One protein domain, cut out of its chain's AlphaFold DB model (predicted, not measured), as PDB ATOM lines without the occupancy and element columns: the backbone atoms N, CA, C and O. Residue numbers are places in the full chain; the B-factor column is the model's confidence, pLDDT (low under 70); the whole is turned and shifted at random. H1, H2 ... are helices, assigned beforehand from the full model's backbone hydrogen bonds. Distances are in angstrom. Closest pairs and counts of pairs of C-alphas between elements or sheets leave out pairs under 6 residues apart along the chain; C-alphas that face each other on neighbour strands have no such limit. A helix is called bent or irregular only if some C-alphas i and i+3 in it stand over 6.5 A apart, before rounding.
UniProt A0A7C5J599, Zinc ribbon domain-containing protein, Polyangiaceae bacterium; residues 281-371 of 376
ATOM      1  N   ILE A 281     -45.611  27.561  26.323       93.50
ATOM      2  CA  ILE A 281     -46.061  27.537  27.724       93.50
ATOM      3  C   ILE A 281     -44.879  27.782  28.665       93.50
ATOM      4  O   ILE A 281     -44.981  28.589  29.587       93.50
ATOM      5  N   VAL A 282     -43.733  27.141  28.411       93.31
ATOM      6  CA  VAL A 282     -42.506  27.353  29.203       93.31
ATOM      7  C   VAL A 282     -42.041  28.802  29.072       93.31
ATOM      8  O   VAL A 282     -41.680  29.430  30.065       93.31
ATOM      9  N   THR A 283     -42.131  29.366  27.866       92.81
ATOM     10  CA  THR A 283     -41.867  30.786  27.617       92.81
ATOM     11  C   THR A 283     -42.758  31.704  28.460       92.81
ATOM     12  O   THR A 283     -42.273  32.694  29.006       92.81
ATOM     13  N   LEU A 284     -44.041  31.366  28.614       92.69
ATOM     14  CA  LEU A 284     -44.992  32.139  29.415       92.69
ATOM     15  C   LEU A 284     -44.717  32.013  30.922       92.69
ATOM     16  O   LEU A 284     -44.815  32.999  31.647       92.69
ATOM     17  N   LEU A 285     -44.302  30.837  31.401       93.75
ATOM     18  CA  LEU A 285     -43.893  30.659  32.799       93.75
ATOM     19  C   LEU A 285     -42.620  31.456  33.124       93.75
ATOM     20  O   LEU A 285     -42.563  32.133  34.150       93.75
ATOM     21  N   LEU A 286     -41.625  31.440  32.231       92.81
ATOM     22  CA  LEU A 286     -40.382  32.207  32.394       92.81
ATOM     23  C   LEU A 286     -40.599  33.723  32.297       92.81
ATOM     24  O   LEU A 286     -39.831  34.483  32.886       92.81
ATOM     25  N   PHE A 287     -41.660  34.168  31.617       89.56
ATOM     26  CA  PHE A 287     -42.039  35.581  31.530       89.56
ATOM     27  C   PHE A 287     -42.332  36.214  32.898       89.56
ATOM     28  O   PHE A 287     -42.093  37.406  33.084       89.56
ATOM     29  N   MET A 288     -42.808  35.425  33.868       91.69
ATOM     30  CA  MET A 288     -43.096  35.907  35.225       91.69
ATOM     31  C   MET A 288     -41.836  36.337  35.987       91.69
ATOM     32  O   MET A 288     -41.936  37.082  36.959       91.69
ATOM     33  N   ILE A 289     -40.651  35.895  35.550       95.69
ATOM     34  CA  ILE A 289     -39.380  36.287  36.155       95.69
ATOM     35  C   ILE A 289     -38.721  37.339  35.248       95.69
ATOM     36  O   ILE A 289     -38.272  37.003  34.150       95.69
ATOM     37  N   PRO A 290     -38.606  38.610  35.679       89.75
ATOM     38  CA  PRO A 290     -38.242  39.719  34.794       89.75
ATOM     39  C   PRO A 290     -36.867  39.546  34.140       89.75
ATOM     40  O   PRO A 290     -36.706  39.850  32.964       89.75
ATOM     41  N   ILE A 291     -35.885  38.995  34.859       94.12
ATOM     42  CA  ILE A 291     -34.540  38.752  34.316       94.12
ATOM     43  C   ILE A 291     -34.581  37.702  33.193       94.12
ATOM     44  O   ILE A 291     -34.011  37.920  32.125       94.12
ATOM     45  N   TYR A 292     -35.293  36.588  33.396       93.25
ATOM     46  CA  TYR A 292     -35.424  35.551  32.370       93.25
ATOM     47  C   TYR A 292     -36.253  36.020  31.182       93.25
ATOM     48  O   TYR A 292     -35.912  35.680  30.054       93.25
ATOM     49  N   ASN A 293     -37.285  36.836  31.408       89.81
ATOM     50  CA  ASN A 293     -38.045  37.466  30.333       89.81
ATOM     51  C   ASN A 293     -37.125  38.252  29.384       89.81
ATOM     52  O   ASN A 293     -37.162  38.038  28.174       89.81
ATOM     53  N   LEU A 294     -36.240  39.097  29.926       91.31
ATOM     54  CA  LEU A 294     -35.314  39.886  29.110       91.31
ATOM     55  C   LEU A 294     -34.331  39.012  28.323       91.31
ATOM     56  O   LEU A 294     -34.149  39.223  27.124       91.31
ATOM     57  N   LEU A 295     -33.735  38.004  28.968       93.75
ATOM     58  CA  LEU A 295     -32.805  37.079  28.309       93.75
ATOM     59  C   LEU A 295     -33.495  36.248  27.217       93.75
ATOM     60  O   LEU A 295     -32.958  36.056  26.122       93.75
ATOM     61  N   LEU A 296     -34.708  35.778  27.499       93.81
ATOM     62  CA  LEU A 296     -35.485  34.964  26.581       93.81
ATOM     63  C   LEU A 296     -35.948  35.792  25.375       93.81
ATOM     64  O   LEU A 296     -35.766  35.341  24.243       93.81
ATOM     65  N   LEU A 297     -36.446  37.014  25.587       91.94
ATOM     66  CA  LEU A 297     -36.801  37.935  24.504       91.94
ATOM     67  C   LEU A 297     -35.574  38.272  23.648       91.94
ATOM     68  O   LEU A 297     -35.638  38.157  22.426       91.94
ATOM     69  N   TYR A 298     -34.441  38.595  24.277       93.62
ATOM     70  CA  TYR A 298     -33.186  38.880  23.581       93.62
ATOM     71  C   TYR A 298     -32.752  37.719  22.674       93.62
ATOM     72  O   TYR A 298     -32.443  37.930  21.502       93.62
ATOM     73  N   SER A 299     -32.807  36.479  23.172       94.94
ATOM     74  CA  SER A 299     -32.465  35.304  22.362       94.94
ATOM     75  C   SER A 299     -33.397  35.116  21.152       94.94
ATOM     76  O   SER A 299     -32.918  34.808  20.065       94.94
ATOM     77  N   MET A 300     -34.710  35.345  21.307       95.00
ATOM     78  CA  MET A 300     -35.689  35.230  20.212       95.00
ATOM     79  C   MET A 300     -35.516  36.329  19.164       95.00
ATOM     80  O   MET A 300     -35.587  36.071  17.967       95.00
ATOM     81  N   VAL A 301     -35.262  37.558  19.608       94.06
ATOM     82  CA  VAL A 301     -35.009  38.713  18.738       94.06
ATOM     83  C   VAL A 301     -33.739  38.496  17.910       94.06
ATOM     84  O   VAL A 301     -33.717  38.810  16.719       94.06
ATOM     85  N   ARG A 302     -32.699  37.900  18.506       94.06
ATOM     86  CA  ARG A 302     -31.452  37.565  17.808       94.06
ATOM     87  C   ARG A 302     -31.634  36.438  16.789       94.06
ATOM     88  O   ARG A 302     -31.102  36.543  15.687       94.06
ATOM     89  N   GLU A 303     -32.401  35.397  17.121       94.62
ATOM     90  CA  GLU A 303     -32.776  34.345  16.161       94.62
ATOM     91  C   GLU A 303     -33.591  34.915  14.995       94.62
ATOM     92  O   GLU A 303     -33.285  34.632  13.839       94.62
ATOM     93  N   LEU A 304     -34.569  35.784  15.281       94.06
ATOM     94  CA  LEU A 304     -35.366  36.452  14.254       94.06
ATOM     95  C   LEU A 304     -34.482  37.279  13.316       94.06
ATOM     96  O   LEU A 304     -34.614  37.170  12.101       94.06
ATOM     97  N   LYS A 305     -33.546  38.062  13.860       94.06
ATOM     98  CA  LYS A 305     -32.608  38.846  13.049       94.06
ATOM     99  C   LYS A 305     -31.697  37.959  12.203       94.06
ATOM    100  O   LYS A 305     -31.464  38.260  11.036       94.06
ATOM    101  N   ALA A 306     -31.180  36.873  12.781       93.69
ATOM    102  CA  ALA A 306     -30.364  35.912  12.048       93.69
ATOM    103  C   ALA A 306     -31.150  35.285  10.887       93.69
ATOM    104  O   ALA A 306     -30.584  35.059   9.817       93.69
ATOM    105  N   PHE A 307     -32.450  35.057  11.083       94.00
ATOM    106  CA  PHE A 307     -33.347  34.527  10.069       94.00
ATOM    107  C   PHE A 307     -33.673  35.546   8.963       94.00
ATOM    108  O   PHE A 307     -33.542  35.209   7.785       94.00
ATOM    109  N   THR A 308     -34.058  36.781   9.313       94.62
ATOM    110  CA  THR A 308     -34.461  37.809   8.330       94.62
ATOM    111  C   THR A 308     -33.295  38.522   7.652       94.62
ATOM    112  O   THR A 308     -33.492  39.128   6.598       94.62
ATOM    113  N   GLN A 309     -32.095  38.449   8.236       93.19
ATOM    114  CA  GLN A 309     -30.881  39.128   7.774       93.19
ATOM    115  C   GLN A 309     -31.053  40.648   7.603       93.19
ATOM    116  O   GLN A 309     -30.440  41.250   6.725       93.19
ATOM    117  N   ASP A 310     -31.878  41.285   8.443       91.94
ATOM    118  CA  ASP A 310     -32.094  42.734   8.397       91.94
ATOM    119  C   ASP A 310     -30.975  43.495   9.133       91.94
ATOM    120  O   ASP A 310     -30.917  43.445  10.369       91.94
ATOM    121  N   PRO A 311     -30.089  44.229   8.424       91.25
ATOM    122  CA  PRO A 311     -29.018  44.991   9.069       91.25
ATOM    123  C   PRO A 311     -29.563  46.182   9.869       91.25
ATOM    124  O   PRO A 311     -28.997  46.530  10.904       91.25
ATOM    125  N   ASP A 312     -30.695  46.745   9.440       91.25
ATOM    126  CA  ASP A 312     -31.352  47.893  10.078       91.25
ATOM    127  C   ASP A 312     -32.090  47.520  11.373       91.25
ATOM    128  O   ASP A 312     -32.554  48.383  12.122       91.25
ATOM    129  N   PHE A 313     -32.205  46.222  11.666       91.44
ATOM    130  CA  PHE A 313     -32.892  45.755  12.855       91.44
ATOM    131  C   PHE A 313     -32.013  45.937  14.101       91.44
ATOM    132  O   PHE A 313     -31.075  45.178  14.384       91.44
ATOM    133  N   PHE A 314     -32.323  46.996  14.851       90.00
ATOM    134  CA  PHE A 314     -31.610  47.385  16.063       90.00
ATOM    135  C   PHE A 314     -32.034  46.531  17.270       90.00
ATOM    136  O   PHE A 314     -33.028  46.820  17.929       90.00
ATOM    137  N   GLU A 315     -31.258  45.490  17.581       86.38
ATOM    138  CA  GLU A 315     -31.550  44.477  18.619       86.38
ATOM    139  C   GLU A 315     -31.760  45.053  20.028       86.38
ATOM    140  O   GLU A 315     -32.477  44.469  20.838       86.38
ATOM    141  N   TYR A 316     -31.157  46.206  20.322       87.25
ATOM    142  CA  TYR A 316     -31.189  46.840  21.644       87.25
ATOM    143  C   TYR A 316     -32.284  47.903  21.784       87.25
ATOM    144  O   TYR A 316     -32.356  48.583  22.808       87.25
ATOM    145  N   GLY A 317     -33.158  48.062  20.782       85.12
ATOM    146  CA  GLY A 317     -34.199  49.096  20.792       85.12
ATOM    147  C   GLY A 317     -35.177  48.969  21.961       85.12
ATOM    148  O   GLY A 317     -35.702  49.969  22.447       85.12
ATOM    149  N   TRP A 318     -35.360  47.757  22.480       84.88
ATOM    150  CA  TRP A 318     -36.256  47.492  23.601       84.88
ATOM    151  C   TRP A 318     -35.719  47.964  24.967       84.88
ATOM    152  O   TRP A 318     -36.523  48.140  25.883       84.88
ATOM    153  N   LEU A 319     -34.404  48.202  25.121       87.75
ATOM    154  CA  LEU A 319     -33.793  48.601  26.404       87.75
ATOM    155  C   LEU A 319     -34.088  50.051  26.804       87.75
ATOM    156  O   LEU A 319     -34.019  50.390  27.982       87.75
ATOM    157  N   ILE A 320     -34.406  50.920  25.846       91.94
ATOM    158  CA  ILE A 320     -34.681  52.337  26.103       91.94
ATOM    159  C   ILE A 320     -36.195  52.482  26.316       91.94
ATOM    160  O   ILE A 320     -36.923  52.389  25.337       91.94
ATOM    161  N   PRO A 321     -36.722  52.755  27.524       81.69
ATOM    162  CA  PRO A 321     -38.152  52.585  27.832       81.69
ATOM    163  C   PRO A 321     -39.124  53.329  26.902       81.69
ATOM    164  O   PRO A 321     -40.140  52.778  26.490       81.69
ATOM    165  N   CYS A 322     -38.803  54.569  26.522       88.50
ATOM    166  CA  CYS A 322     -39.651  55.362  25.621       88.50
ATOM    167  C   CYS A 322     -39.525  54.920  24.154       88.50
ATOM    168  O   CYS A 322     -40.506  54.915  23.415       88.50
ATOM    169  N   TYR A 323     -38.323  54.525  23.734       89.62
ATOM    170  CA  TYR A 323     -38.080  54.002  22.390       89.62
ATOM    171  C   TYR A 323     -38.571  52.554  22.251       89.62
ATOM    172  O   TYR A 323     -38.944  52.146  21.160       89.62
ATOM    173  N   SER A 324     -38.661  51.815  23.359       86.62
ATOM    174  CA  SER A 324     -39.074  50.415  23.445       86.62
ATOM    175  C   SER A 324     -40.469  50.213  22.875       86.62
ATOM    176  O   SER A 324     -40.653  49.365  22.009       86.62
ATOM    177  N   LEU A 325     -41.433  51.058  23.260       87.75
ATOM    178  CA  LEU A 325     -42.790  50.995  22.714       87.75
ATOM    179  C   LEU A 325     -42.807  51.296  21.208       87.75
ATOM    180  O   LEU A 325     -43.379  50.531  20.439       87.75
ATOM    181  N   TYR A 326     -42.143  52.365  20.762       91.12
ATOM    182  CA  TYR A 326     -42.075  52.709  19.335       91.12
ATOM    183  C   TYR A 326     -41.419  51.596  18.502       91.12
ATOM    184  O   TYR A 326     -41.965  51.161  17.487       91.12
ATOM    185  N   TRP A 327     -40.267  51.106  18.959       91.94
ATOM    186  CA  TRP A 327     -39.499  50.047  18.316       91.94
ATOM    187  C   TRP A 327     -40.286  48.732  18.264       91.94
ATOM    188  O   TRP A 327     -40.307  48.048  17.241       91.94
ATOM    189  N   PHE A 328     -41.002  48.404  19.336       88.19
ATOM    190  CA  PHE A 328     -41.827  47.205  19.400       88.19
ATOM    191  C   PHE A 328     -43.021  47.252  18.434       88.19
ATOM    192  O   PHE A 328     -43.391  46.231  17.856       88.19
ATOM    193  N   PHE A 329     -43.625  48.422  18.220       86.94
ATOM    194  CA  PHE A 329     -44.792  48.523  17.340       86.94
ATOM    195  C   PHE A 329     -44.450  48.707  15.865       86.94
ATOM    196  O   PHE A 329     -45.191  48.207  15.019       86.94
ATOM    197  N   VAL A 330     -43.363  49.407  15.543       90.25
ATOM    198  CA  VAL A 330     -43.068  49.784  14.154       90.25
ATOM    199  C   VAL A 330     -42.074  48.810  13.507       90.25
ATOM    200  O   VAL A 330     -42.518  47.953  12.741       90.25
ATOM    201  N   PRO A 331     -40.759  48.856  13.798       92.62
ATOM    202  CA  PRO A 331     -39.795  47.991  13.124       92.62
ATOM    203  C   PRO A 331     -39.959  46.515  13.504       92.62
ATOM    204  O   PRO A 331     -39.867  45.652  12.637       92.62
ATOM    205  N   PHE A 332     -40.264  46.201  14.764       92.81
ATOM    206  CA  PHE A 332     -40.359  44.810  15.209       92.81
ATOM    207  C   PHE A 332     -41.482  44.023  14.517       92.81
ATOM    208  O   PHE A 332     -41.248  42.917  14.024       92.81
ATOM    209  N   MET A 333     -42.676  44.609  14.381       92.62
ATOM    210  CA  MET A 333     -43.787  43.966  13.668       92.62
ATOM    211  C   MET A 333     -43.493  43.770  12.179       92.62
ATOM    212  O   MET A 333     -43.870  42.746  11.607       92.62
ATOM    213  N   GLN A 334     -42.798  44.721  11.553       93.50
ATOM    214  CA  GLN A 334     -42.392  44.615  10.150       93.50
ATOM    215  C   GLN A 334     -41.394  43.471   9.943       93.50
ATOM    216  O   GLN A 334     -41.549  42.691   9.001       93.50
ATOM    217  N   THR A 335     -40.423  43.312  10.846       94.12
ATOM    218  CA  THR A 335     -39.443  42.218  10.789       94.12
ATOM    219  C   THR A 335     -40.105  40.853  10.966       94.12
ATOM    220  O   THR A 335     -39.815  39.936  10.199       94.12
ATOM    221  N   ILE A 336     -41.053  40.709  11.901       95.00
ATOM    222  CA  ILE A 336     -41.819  39.459  12.044       95.00
ATOM    223  C   ILE A 336     -42.613  39.175  10.766       95.00
ATOM    224  O   ILE A 336     -42.543  38.068  10.238       95.00
ATOM    225  N   GLN A 337     -43.333  40.162  10.224       94.69
ATOM    226  CA  GLN A 337     -44.097  39.989   8.982       94.69
ATOM    227  C   GLN A 337     -43.213  39.542   7.820       94.69
ATOM    228  O   GLN A 337     -43.569  38.600   7.113       94.69
ATOM    229  N   LYS A 338     -42.049  40.176   7.662       93.69
ATOM    230  CA  LYS A 338     -41.049  39.801   6.664       93.69
ATOM    231  C   LYS A 338     -40.561  38.368   6.884       93.69
ATOM    232  O   LYS A 338     -40.566  37.584   5.939       93.69
ATOM    233  N   GLY A 339     -40.236  37.997   8.124       93.62
ATOM    234  CA  GLY A 339     -39.847  36.634   8.490       93.62
ATOM    235  C   GLY A 339     -40.922  35.599   8.154       93.62
ATOM    236  O   GLY A 339     -40.631  34.593   7.513       93.62
ATOM    237  N   LYS A 340     -42.193  35.862   8.476       94.69
ATOM    238  CA  LYS A 340     -43.292  34.937   8.143       94.69
ATOM    239  C   LYS A 340     -43.507  34.816   6.640       94.69
ATOM    240  O   LYS A 340     -43.710  33.711   6.150       94.69
ATOM    241  N   GLN A 341     -43.411  35.923   5.903       93.31
ATOM    242  CA  GLN A 341     -43.487  35.907   4.441       93.31
ATOM    243  C   GLN A 341     -42.346  35.089   3.825       93.31
ATOM    244  O   GLN A 341     -42.593  34.310   2.907       93.31
ATOM    245  N   MET A 342     -41.125  35.209   4.359       92.19
ATOM    246  CA  MET A 342     -39.973  34.403   3.934       92.19
ATOM    247  C   MET A 342     -40.149  32.915   4.249       92.19
ATOM    248  O   MET A 342     -39.777  32.072   3.438       92.19
ATOM    249  N   ALA A 343     -40.744  32.589   5.396       93.38
ATOM    250  CA  ALA A 343     -41.015  31.212   5.798       93.38
ATOM    251  C   ALA A 343     -42.233  30.585   5.088       93.38
ATOM    252  O   ALA A 343     -42.475  29.389   5.233       93.38
ATOM    253  N   GLY A 344     -43.032  31.372   4.357       93.38
ATOM    254  CA  GLY A 344     -44.330  30.924   3.842       93.38
ATOM    255  C   GLY A 344     -45.346  30.612   4.950       93.38
ATOM    256  O   GLY A 344     -46.301  29.872   4.723       93.38
ATOM    257  N   ALA A 345     -45.129  31.157   6.149       94.56
ATOM    258  CA  ALA A 345     -45.991  30.975   7.307       94.56
ATOM    259  C   ALA A 345     -47.248  31.867   7.202       94.56
ATOM    260  O   ALA A 345     -47.225  32.905   6.529       94.56
ATOM    261  N   PRO A 346     -48.353  31.506   7.883       94.06
ATOM    262  CA  PRO A 346     -49.536  32.362   7.970       94.06
ATOM    263  C   PRO A 346     -49.194  33.755   8.533       94.06
ATOM    264  O   PRO A 346     -48.174  33.913   9.210       94.06
ATOM    265  N   PRO A 347     -50.036  34.782   8.299       93.81
ATOM    266  CA  PRO A 347     -49.792  36.137   8.800       93.81
ATOM    267  C   PRO A 347     -49.580  36.174  10.332       93.81
ATOM    268  O   PRO A 347     -49.956  35.232  11.040       93.81
ATOM    269  N   PRO A 348     -48.927  37.226  10.864       92.38
ATOM    270  CA  PRO A 348     -48.650  37.344  12.298       92.38
ATOM    271  C   PRO A 348     -49.931  37.331  13.135       92.38
ATOM    272  O   PRO A 348     -51.025  37.633  12.648       92.38
ATOM    273  N   GLN A 349     -49.779  36.979  14.411       90.50
ATOM    274  CA  GLN A 349     -50.871  36.983  15.384       90.50
ATOM    275  C   GLN A 349     -51.479  38.396  15.543       90.50
ATOM    276  O   GLN A 349     -50.905  39.407  15.137       90.50
ATOM    277  N   ASN A 350     -52.650  38.483  16.181       93.38
ATOM    278  CA  ASN A 350     -53.256  39.773  16.518       93.38
ATOM    279  C   ASN A 350     -52.302  40.631  17.360       93.38
ATOM    280  O   ASN A 350     -51.730  40.152  18.337       93.38
ATOM    281  N   ILE A 351     -52.218  41.926  17.048       92.06
ATOM    282  CA  ILE A 351     -51.349  42.896  17.739       92.06
ATOM    283  C   ILE A 351     -51.554  42.926  19.265       92.06
ATOM    284  O   ILE A 351     -50.611  43.132  20.022       92.06
ATOM    285  N   ILE A 352     -52.776  42.640  19.726       93.38
ATOM    286  CA  ILE A 352     -53.142  42.562  21.147       93.38
ATOM    287  C   ILE A 352     -52.350  41.459  21.868       93.38
ATOM    288  O   ILE A 352     -51.924  41.657  23.004       93.38
ATOM    289  N   LEU A 353     -52.096  40.322  21.209       93.25
ATOM    290  CA  LEU A 353     -51.298  39.241  21.793       93.25
ATOM    291  C   LEU A 353     -49.844  39.660  21.976       93.25
ATOM    292  O   LEU A 353     -49.237  39.283  22.967       93.25
ATOM    293  N   TYR A 354     -49.299  40.490  21.089       91.69
ATOM    294  CA  TYR A 354     -47.957  41.031  21.288       91.69
ATOM    295  C   TYR A 354     -47.905  42.086  22.385       91.69
ATOM    296  O   TYR A 354     -46.896  42.176  23.067       91.69
ATOM    297  N   LEU A 355     -48.965  42.873  22.583       91.06
ATOM    298  CA  LEU A 355     -48.983  43.879  23.646       91.06
ATOM    299  C   LEU A 355     -48.977  43.234  25.042       91.06
ATOM    300  O   LEU A 355     -48.252  43.691  25.920       91.06
ATOM    301  N   PHE A 356     -49.767  42.176  25.247       91.88
ATOM    302  CA  PHE A 356     -49.936  41.561  26.573       91.88
ATOM    303  C   PHE A 356     -49.119  40.283  26.783       91.88
ATOM    304  O   PHE A 356     -48.784  39.945  27.913       91.88
ATOM    305  N   LEU A 357     -48.803  39.565  25.706       93.25
ATOM    306  CA  LEU A 357     -48.121  38.273  25.727       93.25
ATOM    307  C   LEU A 357     -46.983  38.245  24.692       93.25
ATOM    308  O   LEU A 357     -46.825  37.269  23.956       93.25
ATOM    309  N   SER A 358     -46.180  39.316  24.637       91.44
ATOM    310  CA  SER A 358     -45.094  39.480  23.656       91.44
ATOM    311  C   SER A 358     -44.183  38.259  23.486       91.44
ATOM    312  O   SER A 358     -43.965  37.871  22.335       91.44
ATOM    313  N   PRO A 359     -43.687  37.581  24.541       91.50
ATOM    314  CA  PRO A 359     -42.754  36.476  24.351       91.50
ATOM    315  C   PRO A 359     -43.472  35.202  23.908       91.50
ATOM    316  O   PRO A 359     -42.906  34.421  23.151       91.50
ATOM    317  N   PHE A 360     -44.725  35.004  24.326       94.81
ATOM    318  CA  PHE A 360     -45.557  33.895  23.864       94.81
ATOM    319  C   PHE A 360     -45.889  34.050  22.378       94.81
ATOM    320  O   PHE A 360     -45.679  33.119  21.605       94.81
ATOM    321  N   ALA A 361     -46.365  35.230  21.965       95.44
ATOM    322  CA  ALA A 361     -46.692  35.512  20.570       95.44
ATOM    323  C   ALA A 361     -45.451  35.400  19.669       95.44
ATOM    324  O   ALA A 361     -45.533  34.823  18.586       95.44
ATOM    325  N   LEU A 362     -44.294  35.879  20.141       95.19
ATOM    326  CA  LEU A 362     -43.031  35.766  19.413       95.19
ATOM    327  C   LEU A 362     -42.547  34.315  19.301       95.19
ATOM    328  O   LEU A 362     -42.196  33.887  18.207       95.19
ATOM    329  N   ALA A 363     -42.561  33.544  20.393       95.81
ATOM    330  CA  ALA A 363     -42.184  32.128  20.363       95.81
ATOM    331  C   ALA A 363     -43.081  31.336  19.405       95.81
ATOM    332  O   ALA A 363     -42.598  30.539  18.606       95.81
ATOM    333  N   LYS A 364     -44.388  31.612  19.444       95.44
ATOM    334  CA  LYS A 364     -45.379  31.015  18.551       95.44
ATOM    335  C   LYS A 364     -45.052  31.283  17.080       95.44
ATOM    336  O   LYS A 364     -45.064  30.367  16.264       95.44
ATOM    337  N   ASP A 365     -44.747  32.530  16.747       95.50
ATOM    338  CA  ASP A 365     -44.407  32.921  15.383       95.50
ATOM    339  C   ASP A 365     -43.066  32.350  14.917       95.50
ATOM    340  O   ASP A 365     -42.973  31.908  13.775       95.50
ATOM    341  N   LEU A 366     -42.052  32.300  15.787       95.56
ATOM    342  CA  LEU A 366     -40.773  31.656  15.477       95.56
ATOM    343  C   LEU A 366     -40.938  30.154  15.234       95.56
ATOM    344  O   LEU A 366     -40.354  29.633  14.288       95.56
ATOM    345  N   ASN A 367     -41.789  29.472  16.007       96.19
ATOM    346  CA  ASN A 367     -42.123  28.071  15.754       96.19
ATOM    347  C   ASN A 367     -42.784  27.894  14.382       96.19
ATOM    348  O   ASN A 367     -42.416  26.982  13.652       96.19
ATOM    349  N   GLN A 368     -43.696  28.792  13.996       94.56
ATOM    350  CA  GLN A 368     -44.316  28.775  12.664       94.56
ATOM    351  C   GLN A 368     -43.327  29.097  11.537       94.56
ATOM    352  O   GLN A 368     -43.489  28.614  10.421       94.56
ATOM    353  N   MET A 369     -42.307  29.919  11.801       93.56
ATOM    354  CA  MET A 369     -41.231  30.175  10.839       93.56
ATOM    355  C   MET A 369     -40.293  28.968  10.699       93.56
ATOM    356  O   MET A 369     -39.818  28.693   9.598       93.56
ATOM    357  N   ALA A 370     -40.022  28.250  11.794       94.75
ATOM    358  CA  ALA A 370     -39.236  27.017  11.779       94.75
ATOM    359  C   ALA A 370     -39.989  25.865  11.091       94.75
ATOM    360  O   ALA A 370     -39.384  25.103  10.333       94.75
ATOM    361  N   ASP A 371     -41.293  25.763  11.353       94.06
ATOM    362  CA  ASP A 371     -42.202  24.757  10.815       94.06
ATOM    363  C   ASP A 371     -43.580  25.379  10.502       94.06
ATOM    364  O   ASP A 371     -44.409  25.557  11.400       94.06
TER     365      ASP A 371
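This is residues 281 to 371 of the 376 residues of the protein "Zinc ribbon domain-containing protein" of Polyangiaceae bacterium (UniProt A0A7C5J599). The longest helix, H5, sharply kinked near residue 358, and the straight H2 make the core, set askew to each other. H1 packs on H5 and on H2 near the start of H2, H4 packs on both where they end, and H3 touches no helix, is near H5 and is reached from H2 by a long link. The 91 printed residues hold five named helices, in chain order H1 to H5, and no named strand; the class is all helix. The whole is compact, with a radius of gyration of the C-alphas of 12.3 A, and spans 33 by 29 by 23 A.

H5, residues 351 to 370, measures 20.8 A and ends with C-alpha 370 at (-39.236, 27.017, 11.779). It is irregular: C-alphas 356 and 359 are 9.1 A apart. H2, residues 290 to 308, measures 26.8 A, and H4, residues 331 to 343, 18.3 A. H3, residues 321 to 329, measures 13.1 A. H1, residues 281 to 287, measures 9.8 A and begins with C-alpha 281 at (-46.061, 27.537, 27.724).

H2 and H5 are the hubs, touching three helices each. They touch at a steep tilt of 49 degrees, the same way; their closest C-alphas, of Leu 297 and Pro 359, are 6.1 A apart. H4 touches H5 at a shallow tilt of 29 degrees, closest at the C-alphas of Ala 343 and Met 369, 5.2 A. H4 touches H2 with closest C-alphas of Thr 308 and Gly 339, 5.5 A. H1 touches H5 with closest C-alphas of Leu 284 and Phe 360, 5.8 A, and H2 with those of Phe 287 and Asn 293, 4.6 A. H3 touches no helix but is near H5; it meets H4 only through their link. In H1, H2 and H4 every O i to N i+4 pair is within hydrogen-bond range, in H3 3 of 5 and in H5 14 of 16.

The C-alphas farthest apart, of Cys 322 and Asp 371, are 34.1 A apart. The printed part has no cut. The link from H2 to H3, 12 residues, is long. The mean pLDDT of the printed part is 92.4, and no printed residue is under 70.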